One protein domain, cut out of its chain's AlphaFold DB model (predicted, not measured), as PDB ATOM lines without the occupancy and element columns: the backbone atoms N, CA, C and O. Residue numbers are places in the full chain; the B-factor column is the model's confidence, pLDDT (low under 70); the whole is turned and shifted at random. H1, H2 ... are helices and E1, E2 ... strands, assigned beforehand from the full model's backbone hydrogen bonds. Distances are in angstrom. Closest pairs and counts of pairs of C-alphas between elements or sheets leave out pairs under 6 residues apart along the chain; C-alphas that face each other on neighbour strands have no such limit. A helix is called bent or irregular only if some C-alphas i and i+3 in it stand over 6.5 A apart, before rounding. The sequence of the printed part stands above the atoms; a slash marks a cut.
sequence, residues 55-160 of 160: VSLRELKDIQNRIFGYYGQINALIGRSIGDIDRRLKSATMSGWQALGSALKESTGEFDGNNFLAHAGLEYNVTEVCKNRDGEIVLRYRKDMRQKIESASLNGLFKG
ATOM      1  N   VAL A  55     192.646 236.092 221.657       95.88
ATOM      2  CA  VAL A  55     192.035 235.276 220.596       95.88
ATOM      3  C   VAL A  55     190.854 236.004 219.958       95.88
ATOM      4  O   VAL A  55     190.058 236.621 220.660       95.88
ATOM      5  N   SER A  56     190.715 235.957 218.631       96.62
ATOM      6  CA  SER A  56     189.554 236.554 217.958       96.62
ATOM      7  C   SER A  56     188.329 235.639 218.012       96.62
ATOM      8  O   SER A  56     188.458 234.416 218.105       96.62
ATOM      9  N   LEU A  57     187.119 236.201 217.894       96.00
ATOM     10  CA  LEU A  57     185.901 235.382 217.780       96.00
ATOM     11  C   LEU A  57     185.960 234.425 216.586       96.00
ATOM     12  O   LEU A  57     185.437 233.316 216.676       96.00
ATOM     13  N   ARG A  58     186.594 234.829 215.476       95.50
ATOM     14  CA  ARG A  58     186.802 233.951 214.315       95.50
ATOM     15  C   ARG A  58     187.643 232.741 214.706       95.50
ATOM     16  O   ARG A  58     187.220 231.616 214.475       95.50
ATOM     17  N   GLU A  59     188.776 232.970 215.362       95.12
ATOM     18  CA  GLU A  59     189.640 231.880 215.806       95.12
ATOM     19  C   GLU A  59     188.931 230.958 216.815       95.12
ATOM     20  O   GLU A  59     189.053 229.738 216.719       95.12
ATOM     21  N   LEU A  60     188.127 231.503 217.737       95.25
ATOM     22  CA  LEU A  60     187.311 230.682 218.640       95.25
ATOM     23  C   LEU A  60     186.290 229.817 217.888       95.25
ATOM     24  O   LEU A  60     186.133 228.650 218.245       95.25
ATOM     25  N   LYS A  61     185.631 230.342 216.843       95.56
ATOM     26  CA  LYS A  61     184.721 229.559 215.981       95.56
ATOM     27  C   LYS A  61     185.469 228.432 215.262       95.56
ATOM     28  O   LYS A  61     184.970 227.309 215.197       95.56
ATOM     29  N   ASP A  62     186.675 228.699 214.769       94.50
ATOM     30  CA  ASP A  62     187.500 227.689 214.098       94.50
ATOM     31  C   ASP A  62     187.919 226.573 215.068       94.50
ATOM     32  O   ASP A  62     187.798 225.385 214.758       94.50
ATOM     33  N   ILE A  63     188.353 226.942 216.280       93.31
ATOM     34  CA  ILE A  63     188.696 225.994 217.350       93.31
ATOM     35  C   ILE A  63     187.468 225.174 217.756       93.31
ATOM     36  O   ILE A  63     187.562 223.948 217.852       93.31
ATOM     37  N   GLN A  64     186.325 225.831 217.960       94.12
ATOM     38  CA  GLN A  64     185.054 225.194 218.292       94.12
ATOM     39  C   GLN A  64     184.704 224.114 217.262       94.12
ATOM     40  O   GLN A  64     184.507 222.959 217.633       94.12
ATOM     41  N   ASN A  65     184.666 224.465 215.976       93.69
ATOM     42  CA  ASN A  65     184.283 223.534 214.918       93.69
ATOM     43  C   ASN A  65     185.272 222.370 214.790       93.69
ATOM     44  O   ASN A  65     184.861 221.224 214.622       93.69
ATOM     45  N   ARG A  66     186.576 222.641 214.917       91.75
ATOM     46  CA  ARG A  66     187.622 221.617 214.795       91.75
ATOM     47  C   ARG A  66     187.620 220.616 215.950       91.75
ATOM     48  O   ARG A  66     187.867 219.437 215.720       91.75
ATOM     49  N   ILE A  67     187.401 221.076 217.183       91.12
ATOM     50  CA  ILE A  67     187.509 220.230 218.384       91.12
ATOM     51  C   ILE A  67     186.157 219.632 218.762       91.12
ATOM     52  O   ILE A  67     186.064 218.450 219.086       91.12
ATOM     53  N   PHE A  68     185.103 220.443 218.714       92.38
ATOM     54  CA  PHE A  68     183.784 220.083 219.217       92.38
ATOM     55  C   PHE A  68     182.763 219.823 218.111       92.38
ATOM     56  O   PHE A  68     181.632 219.487 218.435       92.38
ATOM     57  N   GLY A  69     183.127 219.900 216.825       91.31
ATOM     58  CA  GLY A  69     182.185 219.764 215.704       91.31
ATOM     59  C   GLY A  69     181.332 218.488 215.725       91.31
ATOM     60  O   GLY A  69     180.163 218.529 215.349       91.31
ATOM     61  N   TYR A  70     181.873 217.381 216.241       92.06
ATOM     62  CA  TYR A  70     181.156 216.106 216.387       92.06
ATOM     63  C   TYR A  70     180.347 215.984 217.693       92.06
ATOM     64  O   TYR A  70     179.539 215.072 217.844       92.06
ATOM     65  N   TYR A  71     180.527 216.906 218.641       91.56
ATOM     66  CA  TYR A  71     179.887 216.901 219.956       91.56
ATOM     67  C   TYR A  71     178.704 217.869 219.978       91.56
ATOM     68  O   TYR A  71     178.789 218.950 220.555       91.56
ATOM     69  N   GLY A  72     177.589 217.481 219.349       91.62
ATOM     70  CA  GLY A  72     176.465 218.375 219.027       91.62
ATOM     71  C   GLY A  72     176.014 219.319 220.152       91.62
ATOM     72  O   GLY A  72     175.867 220.516 219.916       91.62
ATOM     73  N   GLN A  73     175.852 218.821 221.383       90.94
ATOM     74  CA  GLN A  73     175.429 219.649 222.524       90.94
ATOM     75  C   GLN A  73     176.498 220.665 222.957       90.94
ATOM     76  O   GLN A  73     176.194 221.846 223.119       90.94
ATOM     77  N   ILE A  74     177.752 220.226 223.105       90.62
ATOM     78  CA  ILE A  74     178.874 221.090 223.503       90.62
ATOM     79  C   ILE A  74     179.153 222.121 222.405       90.62
ATOM     80  O   ILE A  74     179.309 223.307 222.688       90.62
ATOM     81  N   ASN A  75     179.133 221.687 221.143       94.31
ATOM     82  CA  ASN A  75     179.281 222.563 219.990       94.31
ATOM     83  C   ASN A  75     178.218 223.667 219.988       94.31
ATOM     84  O   ASN A  75     178.539 224.841 219.831       94.31
ATOM     85  N   ALA A  76     176.952 223.303 220.208       93.31
ATOM     86  CA  ALA A  76     175.857 224.260 220.254       93.31
ATOM     87  C   ALA A  76     175.985 225.242 221.431       93.31
ATOM     88  O   ALA A  76     175.700 226.429 221.259       93.31
ATOM     89  N   LEU A  77     176.429 224.780 222.606       92.50
ATOM     90  CA  LEU A  77     176.658 225.626 223.786       92.50
ATOM     91  C   LEU A  77     177.730 226.694 223.514       92.50
ATOM     92  O   LEU A  77     177.497 227.888 223.730       92.50
ATOM     93  N   ILE A  78     178.890 226.268 223.006       94.00
ATOM     94  CA  ILE A  78     180.007 227.162 222.678       94.00
ATOM     95  C   ILE A  78     179.578 228.133 221.572       94.00
ATOM     96  O   ILE A  78     179.729 229.347 221.718       94.00
ATOM     97  N   GLY A  79     178.969 227.614 220.504       95.44
ATOM     98  CA  GLY A  79     178.507 228.413 219.372       95.44
ATOM     99  C   GLY A  79     177.466 229.461 219.761       95.44
ATOM    100  O   GLY A  79     177.520 230.586 219.267       95.44
ATOM    101  N   ARG A  80     176.556 229.137 220.689       94.12
ATOM    102  CA  ARG A  80     175.587 230.098 221.236       94.12
ATOM    103  C   ARG A  80     176.289 231.231 221.979       94.12
ATOM    104  O   ARG A  80     175.957 232.385 221.734       94.12
ATOM    105  N   SER A  81     177.255 230.905 222.837       92.94
ATOM    106  CA  SER A  81     177.998 231.898 223.629       92.94
ATOM    107  C   SER A  81     178.800 232.840 222.725       92.94
ATOM    108  O   SER A  81     178.676 234.056 222.822       92.94
ATOM    109  N   ILE A  82     179.542 232.287 221.761       95.81
ATOM    110  CA  ILE A  82     180.289 233.067 220.763       95.81
ATOM    111  C   ILE A  82     179.344 233.928 219.911       95.81
ATOM    112  O   ILE A  82     179.625 235.100 219.661       95.81
ATOM    113  N   GLY A  83     178.233 233.354 219.443       94.94
ATOM    114  CA  GLY A  83     177.267 234.043 218.589       94.94
ATOM    115  C   GLY A  83     176.511 235.164 219.301       94.94
ATOM    116  O   GLY A  83     176.135 236.143 218.656       94.94
ATOM    117  N   ASP A  84     176.285 235.050 220.611       92.94
ATOM    118  CA  ASP A  84     175.710 236.131 221.415       92.94
ATOM    119  C   ASP A  84     176.665 237.327 221.505       92.94
ATOM    120  O   ASP A  84     176.278 238.447 221.163       92.94
ATOM    121  N   ILE A  85     177.937 237.075 221.838       95.00
ATOM    122  CA  ILE A  85     178.979 238.111 221.898       95.00
ATOM    123  C   ILE A  85     179.123 238.808 220.540       95.00
ATOM    124  O   ILE A  85     179.084 240.036 220.474       95.00
ATOM    125  N   ASP A  86     179.240 238.034 219.457       95.69
ATOM    126  CA  ASP A  86     179.364 238.557 218.091       95.69
ATOM    127  C   ASP A  86     178.192 239.489 217.760       95.69
ATOM    128  O   ASP A  86     178.381 240.661 217.445       95.69
ATOM    129  N   ARG A  87     176.955 239.006 217.925       95.50
ATOM    130  CA  ARG A  87     175.734 239.756 217.603       95.50
ATOM    131  C   ARG A  87     175.615 241.057 218.391       95.50
ATOM    132  O   ARG A  87     175.232 242.073 217.816       95.50
ATOM    133  N   ARG A  88     175.917 241.020 219.690       94.12
ATOM    134  CA  ARG A  88     175.736 242.158 220.600       94.12
ATOM    135  C   ARG A  88     176.842 243.201 220.470       94.12
ATOM    136  O   ARG A  88     176.569 244.385 220.641       94.12
ATOM    137  N   LEU A  89     178.066 242.788 220.139       94.75
ATOM    138  CA  LEU A  89     179.221 243.687 220.055       94.75
ATOM    139  C   LEU A  89     179.592 244.101 218.624       94.75
ATOM    140  O   LEU A  89     180.416 245.001 218.449       94.75
ATOM    141  N   LYS A  90     178.970 243.517 217.590       92.31
ATOM    142  CA  LYS A  90     179.278 243.814 216.179       92.31
ATOM    143  C   LYS A  90     179.276 245.311 215.868       92.31
ATOM    144  O   LYS A  90     180.232 245.816 215.281       92.31
ATOM    145  N   SER A  91     178.251 246.038 216.307       88.88
ATOM    146  CA  SER A  91     178.109 247.489 216.114       88.88
ATOM    147  C   SER A  91     178.577 248.327 217.309       88.88
ATOM    148  O   SER A  91     178.538 249.553 217.244       88.88
ATOM    149  N   ALA A  92     179.045 247.699 218.392       88.81
ATOM    150  CA  ALA A  92     179.513 248.425 219.564       88.81
ATOM    151  C   ALA A  92     180.801 249.198 219.242       88.81
ATOM    152  O   ALA A  92     181.717 248.681 218.588       88.81
ATOM    153  N   THR A  93     180.869 250.441 219.718       87.50
ATOM    154  CA  THR A  93     182.108 251.227 219.720       87.50
ATOM    155  C   THR A  93     182.865 250.904 220.998       87.50
ATOM    156  O   THR A  93     182.297 250.966 222.086       87.50
ATOM    157  N   MET A  94     184.133 250.520 220.869       89.38
ATOM    158  CA  MET A  94     184.956 250.067 221.988       89.38
ATOM    159  C   MET A  94     186.287 250.810 221.961       89.38
ATOM    160  O   MET A  94     187.027 250.710 220.985       89.38
ATOM    161  N   SER A  95     186.597 251.546 223.027       85.31
ATOM    162  CA  SER A  95     187.890 252.204 223.207       85.31
ATOM    163  C   SER A  95     188.772 251.354 224.122       85.31
ATOM    164  O   SER A  95     188.738 251.498 225.341       85.31
ATOM    165  N   GLY A  96     189.547 250.446 223.527       92.62
ATOM    166  CA  GLY A  96     190.456 249.562 224.259       92.62
ATOM    167  C   GLY A  96     189.782 248.341 224.891       92.62
ATOM    168  O   GLY A  96     188.678 247.947 224.510       92.62
ATOM    169  N   TRP A  97     190.503 247.715 225.822       95.69
ATOM    170  CA  TRP A  97     190.047 246.542 226.565       95.69
ATOM    171  C   TRP A  97     189.047 246.941 227.645       95.69
ATOM    172  O   TRP A  97     189.311 247.834 228.444       95.69
ATOM    173  N   GLN A  98     187.917 246.247 227.680       94.44
ATOM    174  CA  GLN A  98     186.881 246.421 228.694       94.44
ATOM    175  C   GLN A  98     186.328 245.059 229.111       94.44
ATOM    176  O   GLN A  98     186.362 244.110 228.325       94.44
ATOM    177  N   ALA A  99     185.803 244.958 230.331       93.19
ATOM    178  CA  ALA A  99     185.138 243.743 230.790       93.19
ATOM    179  C   ALA A  99     183.944 243.403 229.883       93.19
ATOM    180  O   ALA A  99     183.197 244.290 229.459       93.19
ATOM    181  N   LEU A 100     183.751 242.114 229.603       94.19
ATOM    182  CA  LEU A 100     182.694 241.631 228.720       94.19
ATOM    183  C   LEU A 100     181.308 242.029 229.234       94.19
ATOM    184  O   LEU A 100     180.486 242.497 228.452       94.19
ATOM    185  N   GLY A 101     181.066 241.933 230.543       91.81
ATOM    186  CA  GLY A 101     179.803 242.382 231.130       91.81
ATOM    187  C   GLY A 101     179.515 243.864 230.892       91.81
ATOM    188  O   GLY A 101     178.421 244.219 230.454       91.81
ATOM    189  N   SER A 102     180.521 244.726 231.073       91.00
ATOM    190  CA  SER A 102     180.402 246.161 230.792       91.00
ATOM    191  C   SER A 102     180.127 246.431 229.310       91.00
ATOM    192  O   SER A 102     179.243 247.223 228.991       91.00
ATOM    193  N   ALA A 103     180.819 245.727 228.408       92.00
ATOM    194  CA  ALA A 103     180.608 245.843 226.963       92.00
ATOM    195  C   ALA A 103     179.188 245.437 226.542       92.00
ATOM    196  O   ALA A 103     178.597 246.044 225.649       92.00
ATOM    197  N   LEU A 104     178.636 244.413 227.194       91.00
ATOM    198  CA  LEU A 104     177.292 243.905 226.937       91.00
ATOM    199  C   LEU A 104     176.194 244.689 227.674       91.00
ATOM    200  O   LEU A 104     175.018 244.462 227.387       91.00
ATOM    201  N   LYS A 105     176.555 245.636 228.554       87.56
ATOM    202  CA  LYS A 105     175.639 246.350 229.464       87.56
ATOM    203  C   LYS A 105     174.857 245.405 230.385       87.56
ATOM    204  O   LYS A 105     173.698 245.658 230.699       87.56
ATOM    205  N   GLU A 106     175.492 244.313 230.798       84.94
ATOM    206  CA  GLU A 106     174.934 243.361 231.755       84.94
ATOM    207  C   GLU A 106     175.298 243.770 233.181       84.94
ATOM    208  O   GLU A 106     176.418 244.217 233.445       84.94
ATOM    209  N   SER A 107     174.362 243.588 234.114       73.94
ATOM    210  CA  SER A 107     174.682 243.689 235.537       73.94
ATOM    211  C   SER A 107     175.526 242.484 235.920       73.94
ATOM    212  O   SER A 107     175.051 241.347 235.909       73.94
ATOM    213  N   THR A 108     176.792 242.721 236.230       73.12
ATOM    214  CA  THR A 108     177.693 241.662 236.657       73.12
ATOM    215  C   THR A 108     177.742 241.594 238.175       73.12
ATOM    216  O   THR A 108     178.192 242.534 238.829       73.12
ATOM    217  N   GLY A 109     177.281 240.472 238.730       78.94
ATOM    218  CA  GLY A 109     177.549 240.107 240.122       78.94
ATOM    219  C   GLY A 109     178.996 239.648 240.316       78.94
ATOM    220  O   GLY A 109     179.841 239.815 239.436       78.94
ATOM    221  N   GLU A 110     179.291 239.032 241.458       86.00
ATOM    222  CA  GLU A 110     180.594 238.397 241.665       86.00
ATOM    223  C   GLU A 110     180.812 237.208 240.714       86.00
ATOM    224  O   GLU A 110     179.873 236.614 240.187       86.00
ATOM    225  N   PHE A 111     182.082 236.854 240.503       88.31
ATOM    226  CA  PHE A 111     182.450 235.673 239.727       88.31
ATOM    227  C   PHE A 111     181.827 234.397 240.314       88.31
ATOM    228  O   PHE A 111     182.086 234.060 241.471       88.31
ATOM    229  N   ASP A 112     181.119 233.645 239.471       86.94
ATOM    230  CA  ASP A 112     180.591 232.316 239.778       86.94
ATOM    231  C   ASP A 112     181.194 231.271 238.826       86.94
ATOM    232  O   ASP A 112     181.087 231.365 237.599       86.94
ATOM    233  N   GLY A 113     181.816 230.237 239.396       87.62
ATOM    234  CA  GLY A 113     182.392 229.127 238.640       87.62
ATOM    235  C   GLY A 113     181.356 228.309 237.857       87.62
ATOM    236  O   GLY A 113     181.698 227.740 236.823       87.62
ATOM    237  N   ASN A 114     180.094 228.264 238.293       86.19
ATOM    238  CA  ASN A 114     179.026 227.607 237.539       86.19
ATOM    239  C   ASN A 114     178.673 228.408 236.281       86.19
ATOM    240  O   ASN A 114     178.552 227.822 235.206       86.19
ATOM    241  N   ASN A 115     178.604 229.739 236.391       88.62
ATOM    242  CA  ASN A 115     178.415 230.622 235.237       88.62
ATOM    243  C   ASN A 115     179.594 230.510 234.265       88.62
ATOM    244  O   ASN A 115     179.387 230.424 233.057       88.62
ATOM    245  N   PHE A 116     180.825 230.413 234.780       91.62
ATOM    246  CA  PHE A 116     182.008 230.145 233.961       91.62
ATOM    247  C   PHE A 116     181.853 228.894 233.093       91.62
ATOM    248  O   PHE A 116     182.079 228.953 231.887       91.62
ATOM    249  N   LEU A 117     181.410 227.777 233.668       88.94
ATOM    250  CA  LEU A 117     181.215 226.539 232.912       88.94
ATOM    251  C   LEU A 117     180.007 226.615 231.961       88.94
ATOM    252  O   LEU A 117     180.102 226.167 230.818       88.94
ATOM    253  N   ALA A 118     178.899 227.223 232.394       86.44
ATOM    254  CA  ALA A 118     177.680 227.359 231.595       86.44
ATOM    255  C   ALA A 118     177.867 228.245 230.352       86.44
ATOM    256  O   ALA A 118     177.261 227.988 229.312       86.44
ATOM    257  N   HIS A 119     178.746 229.248 230.432       89.00
ATOM    258  CA  HIS A 119     179.082 230.152 229.328       89.00
ATOM    259  C   HIS A 119     180.332 229.722 228.547       89.00
ATOM    260  O   HIS A 119     180.986 230.547 227.910       89.00
ATOM    261  N   ALA A 120     180.681 228.430 228.586       90.38
ATOM    262  CA  ALA A 120     181.830 227.874 227.867       90.38
ATOM    263  C   ALA A 120     183.162 228.598 228.164       90.38
ATOM    264  O   ALA A 120     184.020 228.745 227.294       90.38
ATOM    265  N   GLY A 121     183.325 229.076 229.396       92.50
ATOM    266  CA  GLY A 121     184.475 229.851 229.854       92.50
ATOM    267  C   GLY A 121     184.404 231.351 229.552       92.50
ATOM    268  O   GLY A 121     185.176 232.108 230.126       92.50
ATOM    269  N   LEU A 122     183.465 231.819 228.726       92.94
ATOM    270  CA  LEU A 122     183.330 233.229 228.324       92.94
ATOM    271  C   LEU A 122     182.484 234.040 229.319       92.94
ATOM    272  O   LEU A 122     181.553 234.750 228.941       92.94
ATOM    273  N   GLU A 123     182.780 233.912 230.611       92.12
ATOM    274  CA  GLU A 123     182.013 234.577 231.668       92.12
ATOM    275  C   GLU A 123     182.350 236.072 231.764       92.12
ATOM    276  O   GLU A 123     183.483 236.507 231.516       92.12
ATOM    277  N   TYR A 124     181.322 236.864 232.077       91.88
ATOM    278  CA  TYR A 124     181.309 238.319 231.943       91.88
ATOM    279  C   TYR A 124     182.334 239.054 232.812       91.88
ATOM    280  O   TYR A 124     182.836 240.099 232.395       91.88
ATOM    281  N   ASN A 125     182.645 238.523 233.995       89.31
ATOM    282  CA  ASN A 125     183.548 239.131 234.966       89.31
ATOM    283  C   ASN A 125     185.015 238.788 234.736       89.31
ATOM    284  O   ASN A 125     185.885 239.522 235.211       89.31
ATOM    285  N   VAL A 126     185.297 237.673 234.060       93.31
ATOM    286  CA  VAL A 126     186.665 237.181 233.822       93.31
ATOM    287  C   VAL A 126     187.166 237.428 232.410       93.31
ATOM    288  O   VAL A 126     188.371 237.342 232.179       93.31
ATOM    289  N   THR A 127     186.271 237.741 231.479       95.38
ATOM    290  CA  THR A 127     186.606 237.968 230.072       95.38
ATOM    291  C   THR A 127     186.676 239.462 229.780       95.38
ATOM    292  O   THR A 127     185.777 240.217 230.141       95.38
ATOM    293  N   GLU A 128     187.731 239.893 229.097       96.19
ATOM    294  CA  GLU A 128     187.830 241.219 228.491       96.19
ATOM    295  C   GLU A 128     187.675 241.113 226.981       96.19
ATOM    296  O   GLU A 128     188.041 240.110 226.366       96.19
ATOM    297  N   VAL A 129     187.171 242.188 226.389       97.06
ATOM    298  CA  VAL A 129     186.929 242.306 224.957       97.06
ATOM    299  C   VAL A 129     187.423 243.641 224.422       97.06
ATOM    300  O   VAL A 129     187.353 244.668 225.101       97.06
ATOM    301  N   CYS A 130     187.908 243.632 223.186       96.44
ATOM    302  CA  CYS A 130     188.209 244.831 222.411       96.44
ATOM    303  C   CYS A 130     187.964 244.580 220.916       96.44
ATOM    304  O   CYS A 130     187.683 243.452 220.505       96.44
ATOM    305  N   LYS A 131     188.094 245.629 220.097       95.56
ATOM    306  CA  LYS A 131     188.219 245.495 218.642       95.56
ATOM    307  C   LYS A 131     189.670 245.708 218.229       95.56
ATOM    308  O   LYS A 131     190.289 246.683 218.660       95.56
ATOM    309  N   ASN A 132     190.211 244.808 217.410       93.50
ATOM    310  CA  ASN A 132     191.530 245.006 216.809       93.50
ATOM    311  C   ASN A 132     191.479 246.063 215.687       93.50
ATOM    312  O   ASN A 132     190.436 246.653 215.403       93.50
ATOM    313  N   ARG A 133     192.626 246.293 215.034       90.19
ATOM    314  CA  ARG A 133     192.760 247.251 213.922       90.19
ATOM    315  C   ARG A 133     191.864 246.919 212.725       90.19
ATOM    316  O   ARG A 133     191.448 247.836 212.028       90.19
ATOM    317  N   ASP A 134     191.539 245.644 212.541       91.19
ATOM    318  CA  ASP A 134     190.678 245.150 211.463       91.19
ATOM    319  C   ASP A 134     189.184 245.184 211.847       91.19
ATOM    320  O   ASP A 134     188.321 244.776 211.073       91.19
ATOM    321  N   GLY A 135     188.858 245.664 213.054       90.94
ATOM    322  CA  GLY A 135     187.495 245.712 213.581       90.94
ATOM    323  C   GLY A 135     186.966 244.369 214.097       90.94
ATOM    324  O   GLY A 135     185.798 244.294 214.487       90.94
ATOM    325  N   GLU A 136     187.795 243.321 214.137       94.31
ATOM    326  CA  GLU A 136     187.424 242.022 214.698       94.31
ATOM    327  C   GLU A 136     187.365 242.094 216.227       94.31
ATOM    328  O   GLU A 136     188.226 242.693 216.876       94.31
ATOM    329  N   ILE A 137     186.364 241.432 216.810       96.94
ATOM    330  CA  ILE A 137     186.250 241.284 218.262       96.94
ATOM    331  C   ILE A 137     187.304 240.282 218.736       96.94
ATOM    332  O   ILE A 137     187.342 239.131 218.283       96.94
ATOM    333  N   VAL A 138     188.126 240.728 219.678       97.38
ATOM    334  CA  VAL A 138     189.183 239.953 220.328       97.38
ATOM    335  C   VAL A 138     188.864 239.814 221.804       97.38
ATOM    336  O   VAL A 138     188.341 240.743 222.419       97.38
ATOM    337  N   LEU A 139     189.189 238.657 222.365       97.31
ATOM    338  CA  LEU A 139     188.927 238.297 223.746       97.31
ATOM    339  C   LEU A 139     190.216 237.896 224.438       97.31
ATOM    340  O   LEU A 139     191.123 237.329 223.824       97.31
ATOM    341  N   ARG A 140     190.248 238.132 225.743       96.69
ATOM    342  CA  ARG A 140     191.251 237.570 226.640       96.69
ATOM    343  C   ARG A 140     190.680 237.387 228.026       96.69
ATOM    344  O   ARG A 140     189.688 238.012 228.390       96.69
ATOM    345  N   TYR A 141     191.352 236.574 228.825       96.69
ATOM    346  CA  TYR A 141     191.066 236.527 230.246       96.69
ATOM    347  C   TYR A 141     191.762 237.658 230.997       96.69
ATOM    348  O   TYR A 141     192.916 238.001 230.732       96.69
ATOM    349  N   ARG A 142     191.068 238.181 232.002       94.69
ATOM    350  CA  ARG A 142     191.613 239.085 233.007       94.69
ATOM    351  C   ARG A 142     192.757 238.423 233.766       94.69
ATOM    352  O   ARG A 142     192.598 237.356 234.360       94.69
ATOM    353  N   LYS A 143     193.921 239.075 233.775       92.81
ATOM    354  CA  LYS A 143     195.140 238.528 234.395       92.81
ATOM    355  C   LYS A 143     195.003 238.367 235.912       92.81
ATOM    356  O   LYS A 143     195.506 237.390 236.460       92.81
ATOM    357  N   ASP A 144     194.295 239.281 236.569       93.56
ATOM    358  CA  ASP A 144     194.002 239.253 238.006       93.56
ATOM    359  C   ASP A 144     193.030 238.129 238.404       93.56
ATOM    360  O   ASP A 144     193.036 237.681 239.547       93.56
ATOM    361  N   MET A 145     192.254 237.598 237.454       93.44
ATOM    362  CA  MET A 145     191.284 236.521 237.694       93.44
ATOM    363  C   MET A 145     191.844 235.121 237.414       93.44
ATOM    364  O   MET A 145     191.128 234.126 237.538       93.44
ATOM    365  N   ARG A 146     193.129 235.009 237.062       91.38
ATOM    366  CA  ARG A 146     193.741 233.755 236.606       91.38
ATOM    367  C   ARG A 146     193.561 232.588 237.575       91.38
ATOM    368  O   ARG A 146     193.202 231.502 237.135       91.38
ATOM    369  N   GLN A 147     193.764 232.809 238.875       92.94
ATOM    370  CA  GLN A 147     193.593 231.752 239.878       92.94
ATOM    371  C   GLN A 147     192.153 231.221 239.899       92.94
ATOM    372  O   GLN A 147     191.944 230.014 239.912       92.94
ATOM    373  N   LYS A 148     191.156 232.112 239.818       93.06
ATOM    374  CA  LYS A 148     189.733 231.739 239.794       93.06
ATOM    375  C   LYS A 148     189.372 230.942 238.537       93.06
ATOM    376  O   LYS A 148     188.661 229.945 238.635       93.06
ATOM    377  N   ILE A 149     189.907 231.341 237.381       92.75
ATOM    378  CA  ILE A 149     189.729 230.632 236.104       92.75
ATOM    379  C   ILE A 149     190.350 229.235 236.176       92.75
ATOM    380  O   ILE A 149     189.712 228.259 235.784       92.75
ATOM    381  N   GLU A 150     191.571 229.119 236.705       92.44
ATOM    382  CA  GLU A 150     192.253 227.833 236.878       92.44
ATOM    383  C   GLU A 150     191.453 226.917 237.820       92.44
ATOM    384  O   GLU A 150     191.178 225.771 237.466       92.44
ATOM    385  N   SER A 151     190.977 227.429 238.961       92.31
ATOM    386  CA  SER A 151     190.133 226.672 239.895       92.31
ATOM    387  C   SER A 151     188.802 226.225 239.281       92.31
ATOM    388  O   SER A 151     188.422 225.066 239.435       92.31
ATOM    389  N   ALA A 152     188.093 227.096 238.556       91.94
ATOM    390  CA  ALA A 152     186.839 226.731 237.894       91.94
ATOM    391  C   ALA A 152     187.050 225.701 236.774       91.94
ATOM    392  O   ALA A 152     186.282 224.746 236.662       91.94
ATOM    393  N   SER A 153     188.131 225.843 236.003       90.94
ATOM    394  CA  SER A 153     188.509 224.878 234.964       90.94
ATOM    395  C   SER A 153     188.824 223.503 235.559       90.94
ATOM    396  O   SER A 153     188.374 222.486 235.034       90.94
ATOM    397  N   LEU A 154     189.548 223.463 236.684       89.56
ATOM    398  CA  LEU A 154     189.816 222.223 237.416       89.56
ATOM    399  C   LEU A 154     188.521 221.593 237.935       89.56
ATOM    400  O   LEU A 154     188.308 220.400 237.746       89.56
ATOM    401  N   ASN A 155     187.619 222.383 238.518       86.19
ATOM    402  CA  ASN A 155     186.326 221.883 238.987       86.19
ATOM    403  C   ASN A 155     185.495 221.264 237.854       86.19
ATOM    404  O   ASN A 155     184.847 220.243 238.069       86.19
ATOM    405  N   GLY A 156     185.535 221.844 236.650       82.56
ATOM    406  CA  GLY A 156     184.879 221.279 235.468       82.56
ATOM    407  C   GLY A 156     185.469 219.937 235.020       82.56
ATOM    408  O   GLY A 156     184.732 219.086 234.535       82.56
ATOM    409  N   LEU A 157     186.773 219.718 235.222       79.50
ATOM    410  CA  LEU A 157     187.448 218.457 234.887       79.50
ATOM    411  C   LEU A 157     187.114 217.311 235.856       79.50
ATOM    412  O   LEU A 157     187.120 216.159 235.437       79.50
ATOM    413  N   PHE A 158     186.852 217.610 237.132       69.81
ATOM    414  CA  PHE A 158     186.617 216.596 238.175       69.81
ATOM    415  C   PHE A 158     185.138 216.345 238.502       69.81
ATOM    416  O   PHE A 158     184.839 215.429 239.263       69.81
ATOM    417  N   LYS A 159     184.219 217.154 237.963       56.19
ATOM    418  CA  LYS A 159     182.764 216.968 238.114       56.19
ATOM    419  C   LYS A 159     182.116 216.176 236.965       56.19
ATOM    420  O   LYS A 159     180.893 216.054 236.959       56.19
ATOM    421  N   GLY A 160     182.910 215.701 236.001       46.66
ATOM    422  CA  GLY A 160     182.472 214.839 234.896       46.66
ATOM    423  C   GLY A 160     182.567 213.357 235.220       46.66
ATOM    424  O   GLY A 160     183.454 212.989 236.022       46.66
TER     425      GLY A 160
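This is residues 55 to 160 of the 160 residues of an uncharacterized protein of archaeon HR01 (UniProt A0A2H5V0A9). The domain is a U: the helical hairpin of H1 and H2 makes one arm, H5 with the short H4 on it makes the other, and the two-stranded hairpin of E1 and E2 joins the arms at the closed end. H3 sits at that closed end beside E1, and residues 119 to 123 run through the space between the arms; residues 55 to 56 and 98 to 99 add short antiparallel pairings to E2 and to E1. The printed part has 106 residues with five named helices and two named strands, in the order H1 H2 H3 H4 E1 E2 H5, and its class is mostly helix. It is compact, with a radius of gyration of the C-alphas of 13.7 A, and spans 39 by 32 by 21 A.

H1, residues 57 to 68, and H2, residues 72 to 89, form a helical hairpin. They touch, closest at the C-alphas of Phe 68 and Asn 75, 5.2 A apart, and run opposite ways at a shallow tilt of 4 degrees. With its residues 85 to 89 alone, H2 touches H3, residues 100 to 104; the closest C-alphas are those of Arg 88 and Leu 104, 6.8 A apart. H4, residues 113 to 118, and H2 are only just apart, 8.1 A at the closest. E1, residues 127 to 131, and E2, residues 137 to 141, are a hairpin of antiparallel neighbours, with 152 degrees between their directions; N 128 and O 140 are 2.8 A apart and N 138 and O 130 are 2.9 A apart, both within hydrogen-bond range. The closest C-alphas of H3 and E1, those of Leu 100 and Glu 128, are 5.2 A apart; those of H1 and E2, Leu 57 and Ile 137, are 5.9 A apart. H5, residues 143 to 158, touches H4, closest at the C-alphas of Gly 113 and Ala 152, 5.1 A apart. They run the same way at a steep tilt of 68 degrees, only just short of about perpendicular. H5 is apart from H1 and from H2. In H1, H2, H3 and H4 every O i to N i+4 pair is within hydrogen-bond range; in H5, 10 of 12 are.

H1 begins at C-alpha 57, (185.901, 235.382, 217.780), and is 15.5 A long from first to last C-alpha. H2 is 25.5 A long, H3 6.1 A and H4 8.7 A. E1 begins at C-alpha 127, (186.606, 237.968, 230.072); E1 and E2 are 13.8 A long each. H5, 23.8 A long, ends at C-alpha 158, (186.617, 216.596, 238.175); it is irregular, with C-alphas 144 and 147 7.7 A apart.

The two C-alphas farthest apart are those of Arg 133 and Lys 159, at 40.0 A. The printed part has no cut and ends at residue 160, the chain's last. The links H1 to H2, E1 to E2 and E2 to H5 are tight, the other three are short, and no link is long. The mean pLDDT of the printed part is 90.8; residues 158 to 160 are under 70.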